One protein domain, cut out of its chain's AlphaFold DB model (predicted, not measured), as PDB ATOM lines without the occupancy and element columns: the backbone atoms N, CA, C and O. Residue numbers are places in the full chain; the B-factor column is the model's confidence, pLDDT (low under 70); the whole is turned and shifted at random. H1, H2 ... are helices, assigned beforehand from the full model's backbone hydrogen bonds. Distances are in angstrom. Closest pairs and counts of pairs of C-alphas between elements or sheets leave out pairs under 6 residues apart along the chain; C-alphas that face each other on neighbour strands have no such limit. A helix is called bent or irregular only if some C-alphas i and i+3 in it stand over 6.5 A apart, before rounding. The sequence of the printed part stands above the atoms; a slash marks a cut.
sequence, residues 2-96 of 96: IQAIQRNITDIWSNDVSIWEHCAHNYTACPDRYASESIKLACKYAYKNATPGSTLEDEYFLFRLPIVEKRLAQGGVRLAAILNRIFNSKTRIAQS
ATOM      1  N   ILE A   2     146.520 153.965 131.952       94.38
ATOM      2  CA  ILE A   2     146.569 154.009 130.465       94.38
ATOM      3  C   ILE A   2     147.963 154.359 129.920       94.38
ATOM      4  O   ILE A   2     148.508 153.611 129.116       94.38
ATOM      5  N   GLN A   3     148.572 155.444 130.407       96.62
ATOM      6  CA  GLN A   3     149.917 155.859 129.987       96.62
ATOM      7  C   GLN A   3     150.986 154.795 130.281       96.62
ATOM      8  O   GLN A   3     151.892 154.589 129.481       96.62
ATOM      9  N   ALA A   4     150.864 154.085 131.408       95.81
ATOM     10  CA  ALA A   4     151.782 153.007 131.764       95.81
ATOM     11  C   ALA A   4     151.628 151.812 130.817       95.81
ATOM     12  O   ALA A   4     152.623 151.270 130.354       95.81
ATOM     13  N   ILE A   5     150.393 151.453 130.453       97.94
ATOM     14  CA  ILE A   5     150.126 150.419 129.446       97.94
ATOM     15  C   ILE A   5     150.737 150.818 128.099       97.94
ATOM     16  O   ILE A   5     151.430 150.010 127.490       97.94
ATOM     17  N   GLN A   6     150.519 152.058 127.653       97.56
ATOM     18  CA  GLN A   6     151.080 152.562 126.395       97.56
ATOM     19  C   GLN A   6     152.612 152.507 126.390       97.56
ATOM     20  O   GLN A   6     153.196 152.025 125.426       97.56
ATOM     21  N   ARG A   7     153.256 152.920 127.486       97.56
ATOM     22  CA  ARG A   7     154.711 152.826 127.645       97.56
ATOM     23  C   ARG A   7     155.205 151.380 127.682       97.56
ATOM     24  O   ARG A   7     156.198 151.038 127.058       97.56
ATOM     25  N   ASN A   8     154.499 150.493 128.374       97.69
ATOM     26  CA  ASN A   8     154.891 149.088 128.441       97.69
ATOM     27  C   ASN A   8     154.775 148.394 127.080       97.69
ATOM     28  O   ASN A   8     155.567 147.500 126.808       97.69
ATOM     29  N   ILE A   9     153.837 148.803 126.218       98.06
ATOM     30  CA  ILE A   9     153.744 148.320 124.831       98.06
ATOM     31  C   ILE A   9     155.013 148.669 124.039       98.06
ATOM     32  O   ILE A   9     155.496 147.822 123.292       98.06
ATOM     33  N   THR A  10     155.563 149.877 124.209       96.62
ATOM     34  CA  THR A  10     156.782 150.305 123.500       96.62
ATOM     35  C   THR A  10     158.064 149.766 124.123       96.62
ATOM     36  O   THR A  10     159.036 149.554 123.405       96.62
ATOM     37  N   ASP A  11     158.059 149.519 125.433       96.12
ATOM     38  CA  ASP A  11     159.267 149.195 126.188       96.12
ATOM     39  C   ASP A  11     159.289 147.694 126.538       96.12
ATOM     40  O   ASP A  11     159.893 146.877 125.840       96.12
ATOM     41  N   ILE A  12     158.578 147.310 127.605       96.81
ATOM     42  CA  ILE A  12     158.642 145.980 128.239       96.81
ATOM     43  C   ILE A  12     158.101 144.866 127.332       96.81
ATOM     44  O   ILE A  12     158.629 143.755 127.314       96.81
ATOM     45  N   TRP A  13     157.024 145.141 126.604       98.06
ATOM     46  CA  TRP A  13     156.313 144.175 125.768       98.06
ATOM     47  C   TRP A  13     156.599 144.352 124.280       98.06
ATOM     48  O   TRP A  13     155.951 143.694 123.474       98.06
ATOM     49  N   SER A  14     157.570 145.187 123.909       96.62
ATOM     50  CA  SER A  14     157.948 145.455 122.514       96.62
ATOM     51  C   SER A  14     158.111 144.177 121.679       96.62
ATOM     52  O   SER A  14     157.542 144.058 120.594       96.62
ATOM     53  N   ASN A  15     158.792 143.169 122.231       96.44
ATOM     54  CA  ASN A  15     158.988 141.869 121.582       96.44
ATOM     55  C   ASN A  15     157.694 141.036 121.467       96.44
ATOM     56  O   ASN A  15     157.548 140.242 120.539       96.44
ATOM     57  N   ASP A  16     156.741 141.226 122.382       97.19
ATOM     58  CA  ASP A  16     155.463 140.508 122.403       97.19
ATOM     59  C   ASP A  16     154.431 141.114 121.428       97.19
ATOM     60  O   ASP A  16     153.526 140.404 120.979       97.19
ATOM     61  N   VAL A  17     154.539 142.409 121.093       97.25
ATOM     62  CA  VAL A  17     153.551 143.132 120.267       97.25
ATOM     63  C   VAL A  17     153.346 142.450 118.917       97.25
ATOM     64  O   VAL A  17     152.209 142.136 118.564       97.25
ATOM     65  N   SER A  18     154.432 142.120 118.213       95.62
ATOM     66  CA  SER A  18     154.364 141.447 116.906       95.62
ATOM     67  C   SER A  18     153.584 140.124 116.968       95.62
ATOM     68  O   SER A  18     152.789 139.798 116.084       95.62
ATOM     69  N   ILE A  19     153.733 139.383 118.069       96.25
ATOM     70  CA  ILE A  19     153.048 138.112 118.323       96.25
ATOM     71  C   ILE A  19     151.551 138.330 118.591       96.25
ATOM     72  O   ILE A  19     150.733 137.456 118.272       96.25
ATOM     73  N   TRP A  20     151.174 139.455 119.205       97.69
ATOM     74  CA  TRP A  20     149.779 139.810 119.483       97.69
ATOM     75  C   TRP A  20     149.047 140.307 118.242       97.69
ATOM     76  O   TRP A  20     147.874 139.973 118.068       97.69
ATOM     77  N   GLU A  21     149.734 141.071 117.394       95.69
ATOM     78  CA  GLU A  21     149.233 141.557 116.107       95.69
ATOM     79  C   GLU A  21     149.089 140.429 115.087       95.69
ATOM     80  O   GLU A  21     148.205 140.474 114.228       95.69
ATOM     81  N   HIS A  22     149.938 139.405 115.158       94.38
ATOM     82  CA  HIS A  22     149.909 138.311 114.202       94.38
ATOM     83  C   HIS A  22     148.642 137.447 114.336       94.38
ATOM     84  O   HIS A  22     148.315 136.915 115.403       94.38
ATOM     85  N   CYS A  23     147.955 137.265 113.208       94.19
ATOM     86  CA  CYS A  23     146.852 136.329 113.033       94.19
ATOM     87  C   CYS A  23     147.059 135.606 111.695       94.19
ATOM     88  O   CYS A  23     147.254 136.257 110.668       94.19
ATOM     89  N   ALA A  24     147.111 134.273 111.735       88.75
ATOM     90  CA  ALA A  24     147.503 133.438 110.602       88.75
ATOM     91  C   ALA A  24     146.411 133.351 109.516       88.75
ATOM     92  O   ALA A  24     145.284 133.807 109.705       88.75
ATOM     93  N   HIS A  25     146.755 132.740 108.376       83.62
ATOM     94  CA  HIS A  25     145.822 132.357 107.301       83.62
ATOM     95  C   HIS A  25     144.961 133.495 106.724       83.62
ATOM     96  O   HIS A  25     143.839 133.263 106.284       83.62
ATOM     97  N   ASN A  26     145.484 134.728 106.707       80.81
ATOM     98  CA  ASN A  26     144.767 135.932 106.260       80.81
ATOM     99  C   ASN A  26     143.433 136.177 106.989       80.81
ATOM    100  O   ASN A  26     142.585 136.921 106.497       80.81
ATOM    101  N   TYR A  27     143.240 135.588 108.172       92.31
ATOM    102  CA  TYR A  27     142.049 135.840 108.965       92.31
ATOM    103  C   TYR A  27     142.019 137.286 109.449       92.31
ATOM    104  O   TYR A  27     143.032 137.873 109.842       92.31
ATOM    105  N   THR A  28     140.820 137.866 109.458       93.69
ATOM    106  CA  THR A  28     140.607 139.222 109.964       93.69
ATOM    107  C   THR A  28     140.931 139.312 111.458       93.69
ATOM    108  O   THR A  28     141.580 140.267 111.887       93.69
ATOM    109  N   ALA A  29     140.531 138.296 112.232       96.38
ATOM    110  CA  ALA A  29     140.747 138.171 113.671       96.38
ATOM    111  C   ALA A  29     140.974 136.699 114.072       96.38
ATOM    112  O   ALA A  29     140.555 135.793 113.359       96.38
ATOM    113  N   CYS A  30     141.594 136.469 115.235       97.44
ATOM    114  CA  CYS A  30     141.891 135.135 115.778       97.44
ATOM    115  C   CYS A  30     141.209 134.906 117.152       97.44
ATOM    116  O   CYS A  30     141.904 134.689 118.150       97.44
ATOM    117  N   PRO A  31     139.864 134.981 117.245       96.69
ATOM    118  CA  PRO A  31     139.139 134.953 118.519       96.69
ATOM    119  C   PRO A  31     139.380 133.683 119.342       96.69
ATOM    120  O   PRO A  31     139.548 133.787 120.556       96.69
ATOM    121  N   ASP A  32     139.510 132.516 118.706       97.44
ATOM    122  CA  ASP A  32     139.742 131.242 119.405       97.44
ATOM    123  C   ASP A  32     141.065 131.236 120.178       97.44
ATOM    124  O   ASP A  32     141.137 130.765 121.317       97.44
ATOM    125  N   ARG A  33     142.116 131.840 119.605       97.19
ATOM    126  CA  ARG A  33     143.394 132.051 120.298       97.19
ATOM    127  C   ARG A  33     143.204 132.973 121.499       97.19
ATOM    128  O   ARG A  33     143.726 132.695 122.577       97.19
ATOM    129  N   TYR A  34     142.455 134.063 121.331       97.56
ATOM    130  CA  TYR A  34     142.238 135.041 122.396       97.56
ATOM    131  C   TYR A  34     141.452 134.427 123.559       97.56
ATOM    132  O   TYR A  34     141.821 134.640 124.715       97.56
ATOM    133  N   ALA A  35     140.420 133.636 123.252       98.31
ATOM    134  CA  ALA A  35     139.614 132.892 124.215       98.31
ATOM    135  C   ALA A  35     140.438 131.811 124.932       98.31
ATOM    136  O   ALA A  35     140.391 131.717 126.159       98.31
ATOM    137  N   SER A  36     141.267 131.070 124.192       98.50
ATOM    138  CA  SER A  36     142.177 130.059 124.747       98.50
ATOM    139  C   SER A  36     143.183 130.652 125.738       98.50
ATOM    140  O   SER A  36     143.511 130.035 126.751       98.50
ATOM    141  N   GLU A  37     143.686 131.859 125.480       98.38
ATOM    142  CA  GLU A  37     144.513 132.592 126.444       98.38
ATOM    143  C   GLU A  37     143.695 133.031 127.666       98.38
ATOM    144  O   GLU A  37     144.158 132.877 128.797       98.38
ATOM    145  N   SER A  38     142.480 133.550 127.453       98.38
ATOM    146  CA  SER A  38     141.604 134.013 128.533       98.38
ATOM    147  C   SER A  38     141.259 132.894 129.516       98.38
ATOM    148  O   SER A  38     141.405 133.101 130.717       98.38
ATOM    149  N   ILE A  39     140.881 131.698 129.046       98.50
ATOM    150  CA  ILE A  39     140.546 130.583 129.947       98.50
ATOM    151  C   ILE A  39     141.763 130.108 130.752       98.50
ATOM    152  O   ILE A  39     141.654 129.858 131.951       98.50
ATOM    153  N   LYS A  40     142.957 130.076 130.142       98.56
ATOM    154  CA  LYS A  40     144.205 129.748 130.854       98.56
ATOM    155  C   LYS A  40     144.481 130.742 131.984       98.56
ATOM    156  O   LYS A  40     144.858 130.337 133.084       98.56
ATOM    157  N   LEU A  41     144.287 132.035 131.727       98.50
ATOM    158  CA  LEU A  41     144.473 133.081 132.734       98.50
ATOM    159  C   LEU A  41     143.377 133.061 133.799       98.50
ATOM    160  O   LEU A  41     143.680 133.285 134.969       98.50
ATOM    161  N   ALA A  42     142.138 132.744 133.425       98.31
ATOM    162  CA  ALA A  42     141.039 132.608 134.368       98.31
ATOM    163  C   ALA A  42     141.353 131.528 135.412       98.31
ATOM    164  O   ALA A  42     141.348 131.811 136.608       98.31
ATOM    165  N   CYS A  43     141.749 130.330 134.974       98.06
ATOM    166  CA  CYS A  43     142.123 129.250 135.884       98.06
ATOM    167  C   CYS A  43     143.368 129.588 136.718       98.06
ATOM    168  O   CYS A  43     143.402 129.324 137.918       98.06
ATOM    169  N   LYS A  44     144.402 130.176 136.100       98.00
ATOM    170  CA  LYS A  44     145.683 130.427 136.777       98.00
ATOM    171  C   LYS A  44     145.634 131.595 137.766       98.00
ATOM    172  O   LYS A  44     146.346 131.551 138.769       98.00
ATOM    173  N   TYR A  45     144.843 132.626 137.476       97.50
ATOM    174  CA  TYR A  45     144.873 133.893 138.209       97.50
ATOM    175  C   TYR A  45     143.521 134.291 138.793       97.50
ATOM    176  O   TYR A  45     143.486 134.644 139.968       97.50
ATOM    177  N   ALA A  46     142.441 134.243 138.008       97.19
ATOM    178  CA  ALA A  46     141.144 134.767 138.442       97.19
ATOM    179  C   ALA A  46     140.463 133.854 139.474       97.19
ATOM    180  O   ALA A  46     140.153 134.285 140.575       97.19
ATOM    181  N   TYR A  47     140.274 132.575 139.152       96.75
ATOM    182  CA  TYR A  47     139.601 131.633 140.057       96.75
ATOM    183  C   TYR A  47     140.518 131.100 141.155       96.75
ATOM    184  O   TYR A  47     140.055 130.655 142.204       96.75
ATOM    185  N   LYS A  48     141.834 131.131 140.928       95.19
ATOM    186  CA  LYS A  48     142.803 130.598 141.881       95.19
ATOM    187  C   LYS A  48     142.728 131.359 143.207       95.19
ATOM    188  O   LYS A  48     143.064 132.541 143.252       95.19
ATOM    189  N   ASN A  49     142.373 130.633 144.269       93.25
ATOM    190  CA  ASN A  49     142.225 131.108 145.649       93.25
ATOM    191  C   ASN A  49     141.094 132.133 145.868       93.25
ATOM    192  O   ASN A  49     141.032 132.735 146.932       93.25
ATOM    193  N   ALA A  50     140.191 132.309 144.898       95.62
ATOM    194  CA  ALA A  50     138.990 133.132 145.045       95.62
ATOM    195  C   ALA A  50     137.799 132.236 145.418       95.62
ATOM    196  O   ALA A  50     137.003 131.841 144.565       95.62
ATOM    197  N   THR A  51     137.721 131.835 146.688       96.12
ATOM    198  CA  THR A  51     136.661 130.938 147.169       96.12
ATOM    199  C   THR A  51     135.368 131.703 147.472       96.12
ATOM    200  O   THR A  51     135.417 132.880 147.844       96.12
ATOM    201  N   PRO A  52     134.188 131.072 147.339       97.56
ATOM    202  CA  PRO A  52     132.922 131.701 147.712       97.56
ATOM    203  C   PRO A  52     132.934 132.197 149.164       97.56
ATOM    204  O   PRO A  52     133.367 131.478 150.060       97.56
ATOM    205  N   GLY A  53     132.459 133.424 149.388       96.88
ATOM    206  CA  GLY A  53     132.427 134.055 150.713       96.88
ATOM    207  C   GLY A  53     133.754 134.674 151.172       96.88
ATOM    208  O   GLY A  53     133.785 135.273 152.243       96.88
ATOM    209  N   SER A  54     134.830 134.562 150.385       96.50
ATOM    210  CA  SER A  54     136.084 135.276 150.650       96.50
ATOM    211  C   SER A  54     135.989 136.762 150.277       96.50
ATOM    212  O   SER A  54     135.290 137.135 149.332       96.50
ATOM    213  N   THR A  55     136.731 137.605 150.999       97.75
ATOM    214  CA  THR A  55     136.997 138.996 150.611       97.75
ATOM    215  C   THR A  55     138.334 139.047 149.881       97.75
ATOM    216  O   THR A  55     139.328 138.503 150.358       97.75
ATOM    217  N   LEU A  56     138.365 139.681 148.709       97.81
ATOM    218  CA  LEU A  56     139.582 139.841 147.916       97.81
ATOM    219  C   LEU A  56     140.212 141.199 148.223       97.81
ATOM    220  O   LEU A  56     139.626 142.234 147.913       97.81
ATOM    221  N   GLU A  57     141.396 141.178 148.821       96.75
ATOM    222  CA  GLU A  57     142.094 142.376 149.301       96.75
ATOM    223  C   GLU A  57     143.350 142.674 148.458       96.75
ATOM    224  O   GLU A  57     143.490 142.215 147.316       96.75
ATOM    225  N   ASP A  58     144.281 143.442 149.022       97.62
ATOM    226  CA  ASP A  58     145.470 143.956 148.343       97.62
ATOM    227  C   ASP A  58     146.354 142.857 147.751       97.62
ATOM    228  O   ASP A  58     146.877 143.022 146.651       97.62
ATOM    229  N   GLU A  59     146.488 141.706 148.418       96.12
ATOM    230  CA  GLU A  59     147.255 140.586 147.866       96.12
ATOM    231  C   GLU A  59     146.648 140.118 146.535       96.12
ATOM    232  O   GLU A  59     147.346 139.973 145.526       96.12
ATOM    233  N   TYR A  60     145.327 139.933 146.487       97.38
ATOM    234  CA  TYR A  60     144.655 139.555 145.251       97.38
ATOM    235  C   TYR A  60     144.835 140.646 144.188       97.38
ATOM    236  O   TYR A  60     145.214 140.344 143.052       97.38
ATOM    237  N   PHE A  61     144.633 141.911 144.558       97.06
ATOM    238  CA  PHE A  61     144.785 143.046 143.653       97.06
ATOM    239  C   PHE A  61     146.196 143.133 143.049       97.06
ATOM    240  O   PHE A  61     146.339 143.087 141.825       97.06
ATOM    241  N   LEU A  62     147.240 143.189 143.878       97.31
ATOM    242  CA  LEU A  62     148.626 143.383 143.442       97.31
ATOM    243  C   LEU A  62     149.121 142.235 142.557       97.31
ATOM    244  O   LEU A  62     149.798 142.473 141.557       97.31
ATOM    245  N   PHE A  63     148.738 140.989 142.858       96.12
ATOM    246  CA  PHE A  63     149.125 139.845 142.029       96.12
ATOM    247  C   PHE A  63     148.393 139.790 140.681       96.12
ATOM    248  O   PHE A  63     148.928 139.225 139.723       96.12
ATOM    249  N   ARG A  64     147.159 140.308 140.587       97.81
ATOM    250  CA  ARG A  64     146.334 140.191 139.370       97.81
ATOM    251  C   ARG A  64     146.373 141.445 138.500       97.81
ATOM    252  O   ARG A  64     146.163 141.320 137.292       97.81
ATOM    253  N   LEU A  65     146.708 142.609 139.053       97.38
ATOM    254  CA  LEU A  65     146.810 143.865 138.309       97.38
ATOM    255  C   LEU A  65     147.722 143.758 137.065       97.38
ATOM    256  O   LEU A  65     147.251 144.120 135.985       97.38
ATOM    257  N   PRO A  66     148.935 143.166 137.118       96.50
ATOM    258  CA  PRO A  66     149.780 143.036 135.926       96.50
ATOM    259  C   PRO A  66     149.151 142.177 134.817       96.50
ATOM    260  O   PRO A  66     149.393 142.396 133.630       96.50
ATOM    261  N   ILE A  67     148.320 141.194 135.186       97.88
ATOM    262  CA  ILE A  67     147.600 140.347 134.225       97.88
ATOM    263  C   ILE A  67     146.503 141.156 133.535       97.88
ATOM    264  O   ILE A  67     146.361 141.076 132.315       97.88
ATOM    265  N   VAL A  68     145.764 141.964 134.301       97.88
ATOM    266  CA  VAL A  68     144.746 142.877 133.768       97.88
ATOM    267  C   VAL A  68     145.380 143.885 132.812       97.88
ATOM    268  O   VAL A  68     144.922 144.017 131.678       97.88
ATOM    269  N   GLU A  69     146.474 144.536 133.213       97.81
ATOM    270  CA  GLU A  69     147.195 145.497 132.371       97.81
ATOM    271  C   GLU A  69     147.682 144.865 131.063       97.81
ATOM    272  O   GLU A  69     147.453 145.423 129.985       97.81
ATOM    273  N   LYS A  70     148.267 143.661 131.125       97.81
ATOM    274  CA  LYS A  70     148.710 142.940 129.924       97.81
ATOM    275  C   LYS A  70     147.537 142.561 129.012       97.81
ATOM    276  O   LYS A  70     147.670 142.635 127.791       97.81
ATOM    277  N   ARG A  71     146.372 142.189 129.561       98.38
ATOM    278  CA  ARG A  71     145.176 141.882 128.750       98.38
ATOM    279  C   ARG A  71     144.561 143.112 128.101       98.38
ATOM    280  O   ARG A  71     144.149 143.017 126.947       98.38
ATOM    281  N   LEU A  72     144.558 144.254 128.784       98.50
ATOM    282  CA  LEU A  72     144.148 145.528 128.193       98.50
ATOM    283  C   LEU A  72     145.078 145.925 127.036       98.50
ATOM    284  O   LEU A  72     144.592 146.266 125.958       98.50
ATOM    285  N   ALA A  73     146.396 145.785 127.218       98.50
ATOM    286  CA  ALA A  73     147.385 146.013 126.162       98.50
ATOM    287  C   ALA A  73     147.133 145.120 124.936       98.50
ATOM    288  O   ALA A  73     147.002 145.608 123.813       98.50
ATOM    289  N   GLN A  74     146.992 143.810 125.162       98.50
ATOM    290  CA  GLN A  74     146.699 142.837 124.109       98.50
ATOM    291  C   GLN A  74     145.401 143.158 123.369       98.50
ATOM    292  O   GLN A  74     145.364 143.059 122.144       98.50
ATOM    293  N   GLY A  75     144.346 143.544 124.091       98.31
ATOM    294  CA  GLY A  75     143.070 143.944 123.504       98.31
ATOM    295  C   GLY A  75     143.210 145.146 122.570       98.31
ATOM    296  O   GLY A  75     142.759 145.077 121.430       98.31
ATOM    297  N   GLY A  76     143.890 146.206 123.019       98.25
ATOM    298  CA  GLY A  76     144.129 147.407 122.213       98.25
ATOM    299  C   GLY A  76     144.944 147.126 120.948       98.25
ATOM    300  O   GLY A  76     144.517 147.484 119.851       98.25
ATOM    301  N   VAL A  77     146.068 146.415 121.086       98.31
ATOM    302  CA  VAL A  77     146.936 146.029 119.956       98.31
ATOM    303  C   VAL A  77     146.174 145.169 118.944       98.31
ATOM    304  O   VAL A  77     146.204 145.433 117.742       98.31
ATOM    305  N   ARG A  78     145.427 144.162 119.414       98.38
ATOM    306  CA  ARG A  78     144.639 143.278 118.540       98.38
ATOM    307  C   ARG A  78     143.529 144.023 117.825       98.38
ATOM    308  O   ARG A  78     143.357 143.811 116.629       98.38
ATOM    309  N   LEU A  79     142.795 144.882 118.529       98.50
ATOM    310  CA  LEU A  79     141.736 145.681 117.924       98.50
ATOM    311  C   LEU A  79     142.299 146.573 116.814       98.50
ATOM    312  O   LEU A  79     141.781 146.542 115.700       98.50
ATOM    313  N   ALA A  80     143.395 147.290 117.076       97.81
ATOM    314  CA  ALA A  80     144.062 148.106 116.065       97.81
ATOM    315  C   ALA A  80     144.500 147.264 114.851       97.81
ATOM    316  O   ALA A  80     144.199 147.617 113.711       97.81
ATOM    317  N   ALA A  81     145.127 146.105 115.076       96.44
ATOM    318  CA  ALA A  81     145.552 145.208 114.000       96.44
ATOM    319  C   ALA A  81     144.375 144.649 113.174       96.44
ATOM    320  O   ALA A  81     144.475 144.525 111.952       96.44
ATOM    321  N   ILE A  82     143.250 144.322 113.820       96.88
ATOM    322  CA  ILE A  82     142.012 143.879 113.160       96.88
ATOM    323  C   ILE A  82     141.454 144.996 112.273       96.88
ATOM    324  O   ILE A  82     141.185 144.763 111.095       96.88
ATOM    325  N   LEU A  83     141.322 146.213 112.808       96.75
ATOM    326  CA  LEU A  83     140.811 147.361 112.055       96.75
ATOM    327  C   LEU A  83     141.725 147.697 110.870       96.75
ATOM    328  O   LEU A  83     141.231 147.886 109.759       96.75
ATOM    329  N   ASN A  84     143.045 147.659 111.064       94.75
ATOM    330  CA  ASN A  84     144.016 147.843 109.986       94.75
ATOM    331  C   ASN A  84     143.830 146.804 108.870       94.75
ATOM    332  O   ASN A  84     143.824 147.166 107.697       94.75
ATOM    333  N   ARG A  85     143.620 145.520 109.199       92.81
ATOM    334  CA  ARG A  85     143.323 144.482 108.193       92.81
ATOM    335  C   ARG A  85     142.023 144.761 107.435       92.81
ATOM    336  O   ARG A  85     142.010 144.680 106.207       92.81
ATOM    337  N   ILE A  86     140.952 145.123 108.145       93.12
ATOM    338  CA  ILE A  86     139.647 145.432 107.540       93.12
ATOM    339  C   ILE A  86     139.775 146.605 106.568       93.12
ATOM    340  O   ILE A  86     139.380 146.489 105.409       93.12
ATOM    341  N   PHE A  87     140.342 147.727 107.006       92.06
ATOM    342  CA  PHE A  87     140.340 148.945 106.201       92.06
ATOM    343  C   PHE A  87     141.416 148.950 105.109       92.06
ATOM    344  O   PHE A  87     141.125 149.397 104.003       92.06
ATOM    345  N   ASN A  88     142.593 148.348 105.328       87.44
ATOM    346  CA  ASN A  88     143.607 148.232 104.270       87.44
ATOM    347  C   ASN A  88     143.149 147.326 103.119       87.44
ATOM    348  O   ASN A  88     143.505 147.574 101.966       87.44
ATOM    349  N   SER A  89     142.353 146.287 103.404       73.94
ATOM    350  CA  SER A  89     141.776 145.438 102.353       73.94
ATOM    351  C   SER A  89     140.790 146.209 101.468       73.94
ATOM    352  O   SER A  89     140.835 146.084 100.247       73.94
ATOM    353  N   LYS A  90     139.962 147.081 102.064       66.19
ATOM    354  CA  LYS A  90     138.991 147.912 101.337       66.19
ATOM    355  C   LYS A  90     139.656 148.981 100.477       66.19
ATOM    356  O   LYS A  90     139.226 149.188  99.348       66.19
ATOM    357  N   THR A  91     140.722 149.615 100.968       67.25
ATOM    358  CA  THR A  91     141.474 150.613 100.190       67.25
ATOM    359  C   THR A  91     142.067 150.012  98.917       67.25
ATOM    360  O   THR A  91     142.008 150.649  97.872       67.25
ATOM    361  N   ARG A  92     142.568 148.766  98.962       63.94
ATOM    362  CA  ARG A  92     143.082 148.083  97.761       63.94
ATOM    363  C   ARG A  92     141.996 147.802  96.723       63.94
ATOM    364  O   ARG A  92     142.272 147.936  95.543       63.94
ATOM    365  N   ILE A  93     140.786 147.448  97.160       63.81
ATOM    366  CA  ILE A  93     139.645 147.186  96.265       63.81
ATOM    367  C   ILE A  93     139.130 148.485  95.627       63.81
ATOM    368  O   ILE A  93     138.700 148.480  94.485       63.81
ATOM    369  N   ALA A  94     139.175 149.610  96.345       58.19
ATOM    370  CA  ALA A  94     138.748 150.904  95.808       58.19
ATOM    371  C   ALA A  94     139.757 151.533  94.822       58.19
ATOM    372  O   ALA A  94     139.421 152.502  94.146       58.19
ATOM    373  N   GLN A  95     140.993 151.025  94.778       58.06
ATOM    374  CA  GLN A  95     142.076 151.488  93.896       58.06
ATOM    375  C   GLN A  95     142.309 150.576  92.676       58.06
ATOM    376  O   GLN A  95     143.146 150.910  91.838       58.06
ATOM    377  N   SER A  96     141.615 149.435  92.599       51.78
ATOM    378  CA  SER A  96     141.617 148.489  91.471       51.78
ATOM    379  C   SER A  96     140.394 148.681  90.591       51.78
ATOM    380  O   SER A  96     140.553 148.628  89.356       51.78
TER     381      SER A  96
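Overview. This is residues 2 to 96 of the 96 residues of the protein "Aspergillus nuclease S(1)" of Lotus japonicus (UniProt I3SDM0). One long helix, H4, makes the long axis of this model, and two short helices, H1 and H2, cross it steeply along its middle part. H3 runs back alongside H4, loosely, on the side of H4 away from H1; residues 51 to 59 stick out near one end and residues 90 to 96 at the other. The printed part has 95 residues with four named helices, in the order H1, H2, H3, H4, and no named strand: the class is all helix. It is loose, with a radius of gyration of the C-alphas of 17.1 A, and a rod in outline, spanning 61 by 27 by 19 A.

Arrangement. Start at the first printed residue with H1, residues 2 to 10, and look ahead to H4, residues 58 to 94. They touch, H4 with residues 69 to 73 alone, and their closest C-alphas, those of Ile 5 and Ala 73, are 6.1 A apart. Their lines stand at a steep tilt of 67 degrees, only just short of about perpendicular, and they run the same way. After a tight link comes H2, residues 14 to 21, close to H1 but not clearly touching it, with the closest C-alphas, those of Ile 9 and Val 17, 6.9 A apart. H2 touches H4, there with residues 74 to 81 alone; the closest C-alphas, those of Glu 21 and Arg 78, are 5.5 A apart, at a steep tilt of 56 degrees. Next find H3, residues 31 to 46, which is apart from H1 and H2. H3 is close to H4 but not clearly touching: the closest C-alphas, those of Tyr 45 and Arg 64, are 6.6 A apart, and the two run opposite ways at a shallow tilt of 6 degrees. In H1 and H3 every O i to N i+4 pair is within hydrogen-bond range; in H2 it is 2 of 4 and in H4 31 of 33.

Along the chain. Find C-alpha 2 at (146.569, 154.009, 130.465), where H1 begins; it covers 12.9 A to C-alpha 10. H2 covers 11.5 A and is only just irregular, with C-alphas 15 and 18 6.6 A apart. H3 covers 20.0 A. H4 begins at C-alpha 58, (145.470, 143.956, 148.343), and runs 53.4 A to C-alpha 94 at (138.748, 150.904, 95.808). It has a kink of 35 degrees near residue 65 and is only just irregular, with C-alphas 63 and 66 6.9 A apart.

Size, cuts and confidence. Look at Gly 53 and Ser 96 for the two C-alphas farthest apart, 61.7 A. The printed part has no cut. The link from H3 to H4, 11 residues, is long. Mean pLDDT of the printed part is 93.5; residues 90 to 96 are under 70.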